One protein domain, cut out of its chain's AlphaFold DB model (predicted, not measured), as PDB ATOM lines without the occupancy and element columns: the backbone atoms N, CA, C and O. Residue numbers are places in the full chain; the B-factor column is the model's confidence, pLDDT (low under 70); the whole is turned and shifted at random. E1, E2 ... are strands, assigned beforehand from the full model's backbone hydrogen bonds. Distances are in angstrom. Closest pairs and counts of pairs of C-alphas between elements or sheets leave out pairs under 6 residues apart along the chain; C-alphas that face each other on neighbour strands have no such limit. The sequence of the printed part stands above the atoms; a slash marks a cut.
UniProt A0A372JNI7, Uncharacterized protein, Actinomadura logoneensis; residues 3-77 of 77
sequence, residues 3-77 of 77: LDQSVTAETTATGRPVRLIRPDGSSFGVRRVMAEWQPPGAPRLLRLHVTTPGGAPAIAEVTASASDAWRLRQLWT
ATOM      1  N   LEU A   3     137.521 154.977 180.942       83.19
ATOM      2  CA  LEU A   3     137.899 153.653 180.441       83.19
ATOM      3  C   LEU A   3     139.054 153.661 179.445       83.19
ATOM      4  O   LEU A   3     139.717 152.640 179.337       83.19
ATOM      5  N   ASP A   4     139.254 154.770 178.724       88.38
ATOM      6  CA  ASP A   4     140.205 154.945 177.614       88.38
ATOM      7  C   ASP A   4     140.759 153.646 176.990       88.38
ATOM      8  O   ASP A   4     141.962 153.381 177.002       88.38
ATOM      9  N   GLN A   5     139.862 152.831 176.437       93.44
ATOM     10  CA  GLN A   5     140.185 151.514 175.892       93.44
ATOM     11  C   GLN A   5     139.971 151.480 174.383       93.44
ATOM     12  O   GLN A   5     139.015 152.069 173.874       93.44
ATOM     13  N   SER A   6     140.801 150.730 173.663       95.06
ATOM     14  CA  SER A   6     140.503 150.378 172.274       95.06
ATOM     15  C   SER A   6     139.284 149.452 172.217       95.06
ATOM     16  O   SER A   6     139.108 148.583 173.075       95.06
ATOM     17  N   VAL A   7     138.434 149.658 171.216       95.38
ATOM     18  CA  VAL A   7     137.270 148.818 170.908       95.38
ATOM     19  C   VAL A   7     137.187 148.624 169.400       95.38
ATOM     20  O   VAL A   7     137.697 149.441 168.639       95.38
ATOM     21  N   THR A   8     136.509 147.570 168.967       95.75
ATOM     22  CA  THR A   8     136.062 147.443 167.575       95.75
ATOM     23  C   THR A   8     134.655 148.016 167.472       95.75
ATOM     24  O   THR A   8     133.858 147.858 168.398       95.75
ATOM     25  N   ALA A   9     134.325 148.676 166.365       95.06
ATOM     26  CA  ALA A   9     132.955 149.094 166.090       95.06
ATOM     27  C   ALA A   9     132.426 148.396 164.839       95.06
ATOM     28  O   ALA A   9     133.038 148.464 163.776       95.06
ATOM     29  N   GLU A  10     131.258 147.773 164.956       95.38
ATOM     30  CA  GLU A  10     130.453 147.432 163.786       95.38
ATOM     31  C   GLU A  10     129.738 148.706 163.342       95.38
ATOM     32  O   GLU A  10     129.131 149.404 164.166       95.38
ATOM     33  N   THR A  11     129.804 149.023 162.052       94.19
ATOM     34  CA  THR A  11     129.211 150.241 161.497       94.19
ATOM     35  C   THR A  11     128.249 149.929 160.356       94.19
ATOM     36  O   THR A  11     128.316 148.880 159.719       94.19
ATOM     37  N   THR A  12     127.311 150.839 160.108       91.25
ATOM     38  CA  THR A  12     126.504 150.845 158.883       91.25
ATOM     39  C   THR A  12     127.373 151.178 157.668       91.25
ATOM     40  O   THR A  12     128.459 151.734 157.806       91.25
ATOM     41  N   ALA A  13     126.840 150.985 156.456       88.62
ATOM     42  CA  ALA A  13     127.488 151.437 155.216       88.62
ATOM     43  C   ALA A  13     127.800 152.952 155.187       88.62
ATOM     44  O   ALA A  13     128.650 153.401 154.429       88.62
ATOM     45  N   THR A  14     127.123 153.747 156.023       85.94
ATOM     46  CA  THR A  14     127.354 155.192 156.192       85.94
ATOM     47  C   THR A  14     128.347 155.527 157.314       85.94
ATOM     48  O   THR A  14     128.489 156.692 157.682       85.94
ATOM     49  N   GLY A  15     129.012 154.527 157.902       86.44
ATOM     50  CA  GLY A  15     130.020 154.712 158.948       86.44
ATOM     51  C   GLY A  15     129.452 155.096 160.319       86.44
ATOM     52  O   GLY A  15     130.176 155.654 161.154       86.44
ATOM     53  N   ARG A  16     128.157 154.841 160.571       90.00
ATOM     54  CA  ARG A  16     127.540 155.039 161.894       90.00
ATOM     55  C   ARG A  16     127.669 153.768 162.735       90.00
ATOM     56  O   ARG A  16     127.346 152.698 162.230       90.00
ATOM     57  N   PRO A  17     128.091 153.856 164.005       94.56
ATOM     58  CA  PRO A  17     128.277 152.673 164.832       94.56
ATOM     59  C   PRO A  17     126.930 152.059 165.230       94.56
ATOM     60  O   PRO A  17     126.019 152.774 165.648       94.56
ATOM     61  N   VAL A  18     126.829 150.733 165.134       96.56
ATOM     62  CA  VAL A  18     125.670 149.934 165.577       96.56
ATOM     63  C   VAL A  18     126.012 149.020 166.753       96.56
ATOM     64  O   VAL A  18     125.138 148.684 167.550       96.56
ATOM     65  N   ARG A  19     127.290 148.669 166.921       96.75
ATOM     66  CA  ARG A  19     127.790 147.899 168.062       96.75
ATOM     67  C   ARG A  19     129.221 148.306 168.375       96.75
ATOM     68  O   ARG A  19     130.000 148.564 167.465       96.75
ATOM     69  N   LEU A  20     129.566 148.332 169.657       96.25
ATOM     70  CA  LEU A  20     130.945 148.435 170.133       96.25
ATOM     71  C   LEU A  20     131.334 147.116 170.791       96.25
ATOM     72  O   LEU A  20     130.572 146.611 171.611       96.25
ATOM     73  N   ILE A  21     132.504 146.580 170.468       96.19
ATOM     74  CA  ILE A  21     133.010 145.303 170.976       96.19
ATOM     75  C   ILE A  21     134.314 145.575 171.719       96.19
ATOM     76  O   ILE A  21     135.261 146.141 171.167       96.19
ATOM     77  N   ARG A  22     134.351 145.206 172.996       93.88
ATOM     78  CA  ARG A  22     135.546 145.296 173.829       93.88
ATOM     79  C   ARG A  22     136.518 144.149 173.523       93.88
ATOM     80  O   ARG A  22     136.095 143.113 173.013       93.88
ATOM     81  N   PRO A  23     137.803 144.280 173.905       93.06
ATOM     82  CA  PRO A  23     138.784 143.204 173.746       93.06
ATOM     83  C   PRO A  23     138.414 141.897 174.465       93.06
ATOM     84  O   PRO A  23     138.824 140.830 174.028       93.06
ATOM     85  N   ASP A  24     137.627 141.971 175.541       92.88
ATOM     86  CA  ASP A  24     137.121 140.808 176.288       92.88
ATOM     87  C   ASP A  24     135.910 140.121 175.617       92.88
ATOM     88  O   ASP A  24     135.346 139.180 176.172       92.88
ATOM     89  N   GLY A  25     135.482 140.596 174.442       92.88
ATOM     90  CA  GLY A  25     134.329 140.085 173.699       92.88
ATOM     91  C   GLY A  25     132.975 140.629 174.165       92.88
ATOM     92  O   GLY A  25     131.968 140.426 173.483       92.88
ATOM     93  N   SER A  26     132.913 141.365 175.281       93.62
ATOM     94  CA  SER A  26     131.679 142.033 175.695       93.62
ATOM     95  C   SER A  26     131.308 143.133 174.701       93.62
ATOM     96  O   SER A  26     132.170 143.807 174.131       93.62
ATOM     97  N   SER A  27     130.009 143.322 174.457       95.62
ATOM     98  CA  SER A  27     129.551 144.291 173.461       95.62
ATOM     99  C   SER A  27     128.432 145.196 173.953       95.62
ATOM    100  O   SER A  27     127.586 144.810 174.755       95.62
ATOM    101  N   PHE A  28     128.441 146.421 173.437       96.06
ATOM    102  CA  PHE A  28     127.410 147.423 173.645       96.06
ATOM    103  C   PHE A  28     126.632 147.604 172.349       96.06
ATOM    104  O   PHE A  28     127.215 147.973 171.328       96.06
ATOM    105  N   GLY A  29     125.323 147.368 172.380       97.62
ATOM    106  CA  GLY A  29     124.456 147.661 171.239       97.62
ATOM    107  C   GLY A  29     124.188 149.160 171.163       97.62
ATOM    108  O   GLY A  29     123.661 149.728 172.116       97.62
ATOM    109  N   VAL A  30     124.531 149.818 170.059       97.69
ATOM    110  CA  VAL A  30     124.276 151.251 169.880       97.69
ATOM    111  C   VAL A  30     122.824 151.446 169.464       97.69
ATOM    112  O   VAL A  30     122.388 150.980 168.416       97.69
ATOM    113  N   ARG A  31     122.061 152.157 170.295       97.31
ATOM    114  CA  ARG A  31     120.659 152.498 170.023       97.31
ATOM    115  C   ARG A  31     120.543 153.782 169.216       97.31
ATOM    116  O   ARG A  31     119.685 153.887 168.345       97.31
ATOM    117  N   ARG A  32     121.370 154.779 169.542       95.94
ATOM    118  CA  ARG A  32     121.329 156.106 168.921       95.94
ATOM    119  C   ARG A  32     122.647 156.850 169.111       95.94
ATOM    120  O   ARG A  32     123.196 156.865 170.209       95.94
ATOM    121  N   VAL A  33     123.091 157.555 168.072       96.31
ATOM    122  CA  VAL A  33     124.097 158.621 168.201       96.31
ATOM    123  C   VAL A  33     123.394 159.865 168.746       96.31
ATOM    124  O   VAL A  33     122.492 160.402 168.106       96.31
ATOM    125  N   MET A  34     123.748 160.276 169.961       97.50
ATOM    126  CA  MET A  34     123.155 161.436 170.634       97.50
ATOM    127  C   MET A  34     123.823 162.740 170.209       97.50
ATOM    128  O   MET A  34     123.142 163.745 170.039       97.50
ATOM    129  N   ALA A  35     125.146 162.713 170.059       96.44
ATOM    130  CA  ALA A  35     125.941 163.849 169.618       96.44
ATOM    131  C   ALA A  35     127.166 163.363 168.843       96.44
ATOM    132  O   ALA A  35     127.693 162.279 169.106       96.44
ATOM    133  N   GLU A  36     127.610 164.188 167.903       95.50
ATOM    134  CA  GLU A  36     128.755 163.940 167.037       95.50
ATOM    135  C   GLU A  36     129.517 165.255 166.875       95.50
ATOM    136  O   GLU A  36     128.912 166.298 166.625       95.50
ATOM    137  N   TRP A  37     130.834 165.212 167.058       95.19
ATOM    138  CA  TRP A  37     131.709 166.369 166.914       95.19
ATOM    139  C   TRP A  37     133.039 165.949 166.297       95.19
ATOM    140  O   TRP A  37     133.641 164.969 166.730       95.19
ATOM    141  N   GLN A  38     133.520 166.691 165.303       93.12
ATOM    142  CA  GLN A  38     134.793 166.403 164.649       93.12
ATOM    143  C   GLN A  38     135.508 167.706 164.269       93.12
ATOM    144  O   GLN A  38     135.170 168.318 163.255       93.12
ATOM    145  N   PRO A  39     136.503 168.142 165.058       90.06
ATOM    146  CA  PRO A  39     137.404 169.209 164.644       90.06
ATOM    147  C   PRO A  39     138.218 168.803 163.402       90.06
ATOM    148  O   PRO A  39     138.538 167.618 163.242       90.06
ATOM    149  N   PRO A  40     138.629 169.763 162.552       90.69
ATOM    150  CA  PRO A  40     139.565 169.493 161.463       90.69
ATOM    151  C   PRO A  40     140.842 168.815 161.979       90.69
ATOM    152  O   PRO A  40     141.459 169.284 162.932       90.69
ATOM    153  N   GLY A  41     141.231 167.698 161.360       89.06
ATOM    154  CA  GLY A  41     142.442 166.951 161.729       89.06
ATOM    155  C   GLY A  41     142.359 166.147 163.035       89.06
ATOM    156  O   GLY A  41     143.347 165.522 163.408       89.06
ATOM    157  N   ALA A  42     141.210 166.121 163.719       90.38
ATOM    158  CA  ALA A  42     141.023 165.366 164.956       90.38
ATOM    159  C   ALA A  42     140.115 164.136 164.759       90.38
ATOM    160  O   ALA A  42     139.268 164.121 163.857       90.38
ATOM    161  N   PRO A  43     140.246 163.099 165.614       92.25
ATOM    162  CA  PRO A  43     139.291 162.001 165.658       92.25
ATOM    163  C   PRO A  43     137.875 162.507 165.937       92.25
ATOM    164  O   PRO A  43     137.664 163.428 166.728       92.25
ATOM    165  N   ARG A  44     136.893 161.853 165.323       93.50
ATOM    166  CA  ARG A  44     135.479 162.124 165.559       93.50
ATOM    167  C   ARG A  44     135.095 161.674 166.966       93.50
ATOM    168  O   ARG A  44     135.249 160.500 167.288       93.50
ATOM    169  N   LEU A  45     134.550 162.573 167.776       95.38
ATOM    170  CA  LEU A  45     133.954 162.282 169.075       95.38
ATOM    171  C   LEU A  45     132.460 161.987 168.907       95.38
ATOM    172  O   LEU A  45     131.725 162.755 168.288       95.38
ATOM    173  N   LEU A  46     132.001 160.881 169.482       96.50
ATOM    174  CA  LEU A  46     130.612 160.439 169.441       96.50
ATOM    175  C   LEU A  46     130.122 160.164 170.858       96.50
ATOM    176  O   LEU A  46     130.745 159.408 171.604       96.50
ATOM    177  N   ARG A  47     128.953 160.710 171.197       98.00
ATOM    178  CA  ARG A  47     128.194 160.311 172.384       98.00
ATOM    179  C   ARG A  47     127.040 159.423 171.956       98.00
ATOM    180  O   ARG A  47     126.228 159.807 171.117       98.00
ATOM    181  N   LEU A  48     126.979 158.232 172.527       98.00
ATOM    182  CA  LEU A  48     126.112 157.147 172.099       98.00
ATOM    183  C   LEU A  48     125.199 156.736 173.247       98.00
ATOM    184  O   LEU A  48     125.667 156.508 174.358       98.00
ATOM    185  N   HIS A  49     123.913 156.573 172.958       98.31
ATOM    186  CA  HIS A  49     123.026 155.793 173.806       98.31
ATOM    187  C   HIS A  49     123.209 154.323 173.428       98.31
ATOM    188  O   HIS A  49     123.028 153.952 172.262       98.31
ATOM    189  N   VAL A  50     123.591 153.501 174.399       98.00
ATOM    190  CA  VAL A  50     123.904 152.089 174.203       98.00
ATOM    191  C   VAL A  50     123.134 151.199 175.169       98.00
ATOM    192  O   VAL A  50     122.636 151.645 176.199       98.00
ATOM    193  N   THR A  51     123.059 149.919 174.841       97.88
ATOM    194  CA  THR A  51     122.598 148.855 175.726       97.88
ATOM    195  C   THR A  51     123.807 148.017 176.133       97.88
ATOM    196  O   THR A  51     124.556 147.556 175.272       97.88
ATOM    197  N   THR A  52     124.021 147.862 177.438       94.12
ATOM    198  CA  THR A  52     125.091 147.033 178.018       94.12
ATOM    199  C   THR A  52     124.869 145.543 177.721       94.12
ATOM    200  O   THR A  52     123.744 145.159 177.392       94.12
ATOM    201  N   PRO A  53     125.888 144.673 177.884       91.00
ATOM    202  CA  PRO A  53     125.711 143.226 177.732       91.00
ATOM    203  C   PRO A  53     124.562 142.648 178.577       91.00
ATOM    204  O   PRO A  53     123.893 141.717 178.147       91.00
ATOM    205  N   GLY A  54     124.302 143.228 179.755       91.06
ATOM    206  CA  GLY A  54     123.201 142.843 180.645       91.06
ATOM    207  C   GLY A  54     121.836 143.447 180.290       91.06
ATOM    208  O   GLY A  54     120.889 143.282 181.048       91.06
ATOM    209  N   GLY A  55     121.716 144.182 179.181       93.12
ATOM    210  CA  GLY A  55     120.450 144.766 178.724       93.12
ATOM    211  C   GLY A  55     120.105 146.141 179.312       93.12
ATOM    212  O   GLY A  55     119.138 146.758 178.870       93.12
ATOM    213  N   ALA A  56     120.897 146.665 180.253       95.94
ATOM    214  CA  ALA A  56     120.660 147.986 180.839       95.94
ATOM    215  C   ALA A  56     121.056 149.123 179.873       95.94
ATOM    216  O   ALA A  56     122.061 148.980 179.161       95.94
ATOM    217  N   PRO A  57     120.307 150.242 179.829       97.12
ATOM    218  CA  PRO A  57     120.691 151.423 179.063       97.12
ATOM    219  C   PRO A  57     121.927 152.094 179.675       97.12
ATOM    220  O   PRO A  57     122.118 152.076 180.884       97.12
ATOM    221  N   ALA A  58     122.764 152.684 178.830       97.00
ATOM    222  CA  ALA A  58     123.961 153.409 179.232       97.00
ATOM    223  C   ALA A  58     124.316 154.482 178.194       97.00
ATOM    224  O   ALA A  58     123.869 154.441 177.046       97.00
ATOM    225  N   ILE A  59     125.170 155.426 178.569       97.81
ATOM    226  CA  ILE A  59     125.778 156.385 177.651       97.81
ATOM    227  C   ILE A  59     127.249 156.017 177.488       97.81
ATOM    228  O   ILE A  59     127.964 155.846 178.471       97.81
ATOM    229  N   ALA A  60     127.711 155.912 176.248       97.19
ATOM    230  CA  ALA A  60     129.113 155.713 175.916       97.19
ATOM    231  C   ALA A  60     129.647 156.939 175.179       97.19
ATOM    232  O   ALA A  60     128.984 157.482 174.297       97.19
ATOM    233  N   GLU A  61     130.858 157.360 175.513       97.62
ATOM    234  CA  GLU A  61     131.601 158.338 174.727       97.62
ATOM    235  C   GLU A  61     132.771 157.646 174.044       97.62
ATOM    236  O   GLU A  61     133.582 156.982 174.700       97.62
ATOM    237  N   VAL A  62     132.846 157.789 172.724       96.56
ATOM    238  CA  VAL A  62     133.863 157.143 171.901       96.56
ATOM    239  C   VAL A  62     134.531 158.130 170.959       96.56
ATOM    240  O   VAL A  62     133.907 159.083 170.499       96.56
ATOM    241  N   THR A  63     135.787 157.868 170.627       95.88
ATOM    242  CA  THR A  63     136.483 158.531 169.521       95.88
ATOM    243  C   THR A  63     136.702 157.552 168.378       95.88
ATOM    244  O   THR A  63     137.089 156.413 168.638       95.88
ATOM    245  N   ALA A  64     136.508 157.998 167.140       93.25
ATOM    246  CA  ALA A  64     136.766 157.245 165.916       93.25
ATOM    247  C   ALA A  64     137.771 158.004 165.038       93.25
ATOM    248  O   ALA A  64     137.525 159.156 164.670       93.25
ATOM    249  N   SER A  65     138.906 157.384 164.712       86.62
ATOM    250  CA  SER A  65     139.866 157.924 163.740       86.62
ATOM    251  C   SER A  65     139.608 157.382 162.328       86.62
ATOM    252  O   SER A  65     138.880 156.409 162.146       86.62
ATOM    253  N   ALA A  66     140.245 157.993 161.325       71.44
ATOM    254  CA  ALA A  66     140.137 157.596 159.916       71.44
ATOM    255  C   ALA A  66     140.681 156.185 159.603       71.44
ATOM    256  O   ALA A  66     140.411 155.658 158.533       71.44
ATOM    257  N   SER A  67     141.438 155.573 160.515       68.38
ATOM    258  CA  SER A  67     141.982 154.216 160.371       68.38
ATOM    259  C   SER A  67     141.086 153.153 161.020       68.38
ATOM    260  O   SER A  67     141.604 152.152 161.509       68.38
ATOM    261  N   ASP A  68     139.786 153.432 161.163       70.69
ATOM    262  CA  ASP A  68     138.838 152.621 161.938       70.69
ATOM    263  C   ASP A  68     139.318 152.304 163.366       70.69
ATOM    264  O   ASP A  68     138.948 151.291 163.960       70.69
ATOM    265  N   ALA A  69     140.138 153.181 163.962       88.94
ATOM    266  CA  ALA A  69     140.549 153.016 165.349       88.94
ATOM    267  C   ALA A  69     139.497 153.656 166.254       88.94
ATOM    268  O   ALA A  69     139.382 154.885 166.350       88.94
ATOM    269  N   TRP A  70     138.727 152.804 166.926       95.06
ATOM    270  CA  TRP A  70     137.711 153.218 167.882       95.06
ATOM    271  C   TRP A  70     138.246 153.104 169.305       95.06
ATOM    272  O   TRP A  70     138.884 152.118 169.683       95.06
ATOM    273  N   ARG A  71     137.970 154.119 170.124       95.69
ATOM    274  CA  ARG A  71     138.286 154.093 171.555       95.69
ATOM    275  C   ARG A  71     137.077 154.465 172.384       95.69
ATOM    276  O   ARG A  71     136.475 155.507 172.148       95.69
ATOM    277  N   LEU A  72     136.763 153.648 173.382       95.88
ATOM    278  CA  LEU A  72     135.783 153.953 174.415       95.88
ATOM    279  C   LEU A  72     136.460 154.762 175.519       95.88
ATOM    280  O   LEU A  72     137.303 154.252 176.252       95.88
ATOM    281  N   ARG A  73     136.083 156.035 175.626       95.69
ATOM    282  CA  ARG A  73     136.668 157.000 176.564       95.69
ATOM    283  C   ARG A  73     135.961 156.948 177.908       95.69
ATOM    284  O   ARG A  73     136.613 156.912 178.952       95.69
ATOM    285  N   GLN A  74     134.630 156.937 177.879       95.81
ATOM    286  CA  GLN A  74     133.789 156.960 179.071       95.81
ATOM    287  C   GLN A  74     132.533 156.113 178.879       95.81
ATOM    288  O   GLN A  74     132.018 155.978 177.770       95.81
ATOM    289  N   LEU A  75     132.041 155.561 179.984       94.62
ATOM    290  CA  LEU A  75     130.771 154.845 180.059       94.62
ATOM    291  C   LEU A  75     130.015 155.282 181.316       94.62
ATOM    292  O   LEU A  75     130.572 155.225 182.415       94.62
ATOM    293  N   TRP A  76     128.761 155.685 181.166       95.62
ATOM    294  CA  TRP A  76     127.833 155.986 182.257       95.62
ATOM    295  C   TRP A  76     126.683 154.983 182.193       95.62
ATOM    296  O   TRP A  76     126.005 154.914 181.172       95.62
ATOM    297  N   THR A  77     126.513 154.190 183.244       88.56
ATOM    298  CA  THR A  77     125.494 153.136 183.380       88.56
ATOM    299  C   THR A  77     124.494 153.508 184.452       88.56
ATOM    300  O   THR A  77     124.971 154.077 185.462       88.56
TER     301      THR A  77
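AT A GLANCE: This is residues 3 to 77 of the 77 residues of an uncharacterized protein of Actinomadura logoneensis (UniProt A0A372JNI7). A small closed barrel of six strands, E1 to E6, runs round the ring in chain order, with E6 back beside E1. The 75 printed residues have no named helix; the class is all strand, and E1 to E6 form a meander, each strand the antiparallel neighbour of the one before. It is compact, with a radius of gyration of the C-alphas of 11.4 A and spans of 36 by 25 by 23 A.

HOW THE PARTS SIT: E1, residues 3 to 11, bends by 64 degrees at residue 6. Its residues 5 to 7 pair with E6, residues 70 to 76; N 5 and O 72 are 2.9 A apart. Its residues 8 to 11 pair with E2, residues 17 to 21; N 8 and O 21 are 2.9 A apart. E3, residues 27 to 37, bends by 82 degrees at residue 31. E4, residues 44 to 51, and E5, residues 57 to 64, form a hairpin, with N 48 and O 60 2.8 A apart.

IN THESE COORDINATES: E1 begins at C-alpha 3 (137.899, 153.653, 180.441). E3 measures 23.1 A, E5 21.6 A. E6 ends at C-alpha 76 (127.833, 155.986, 182.257).

THE WHOLE: The farthest C-alphas, of Pro 40 and Gly 54, are 36.7 A apart. The printed part has no cut and no long link. Only residue 67 has pLDDT under 70.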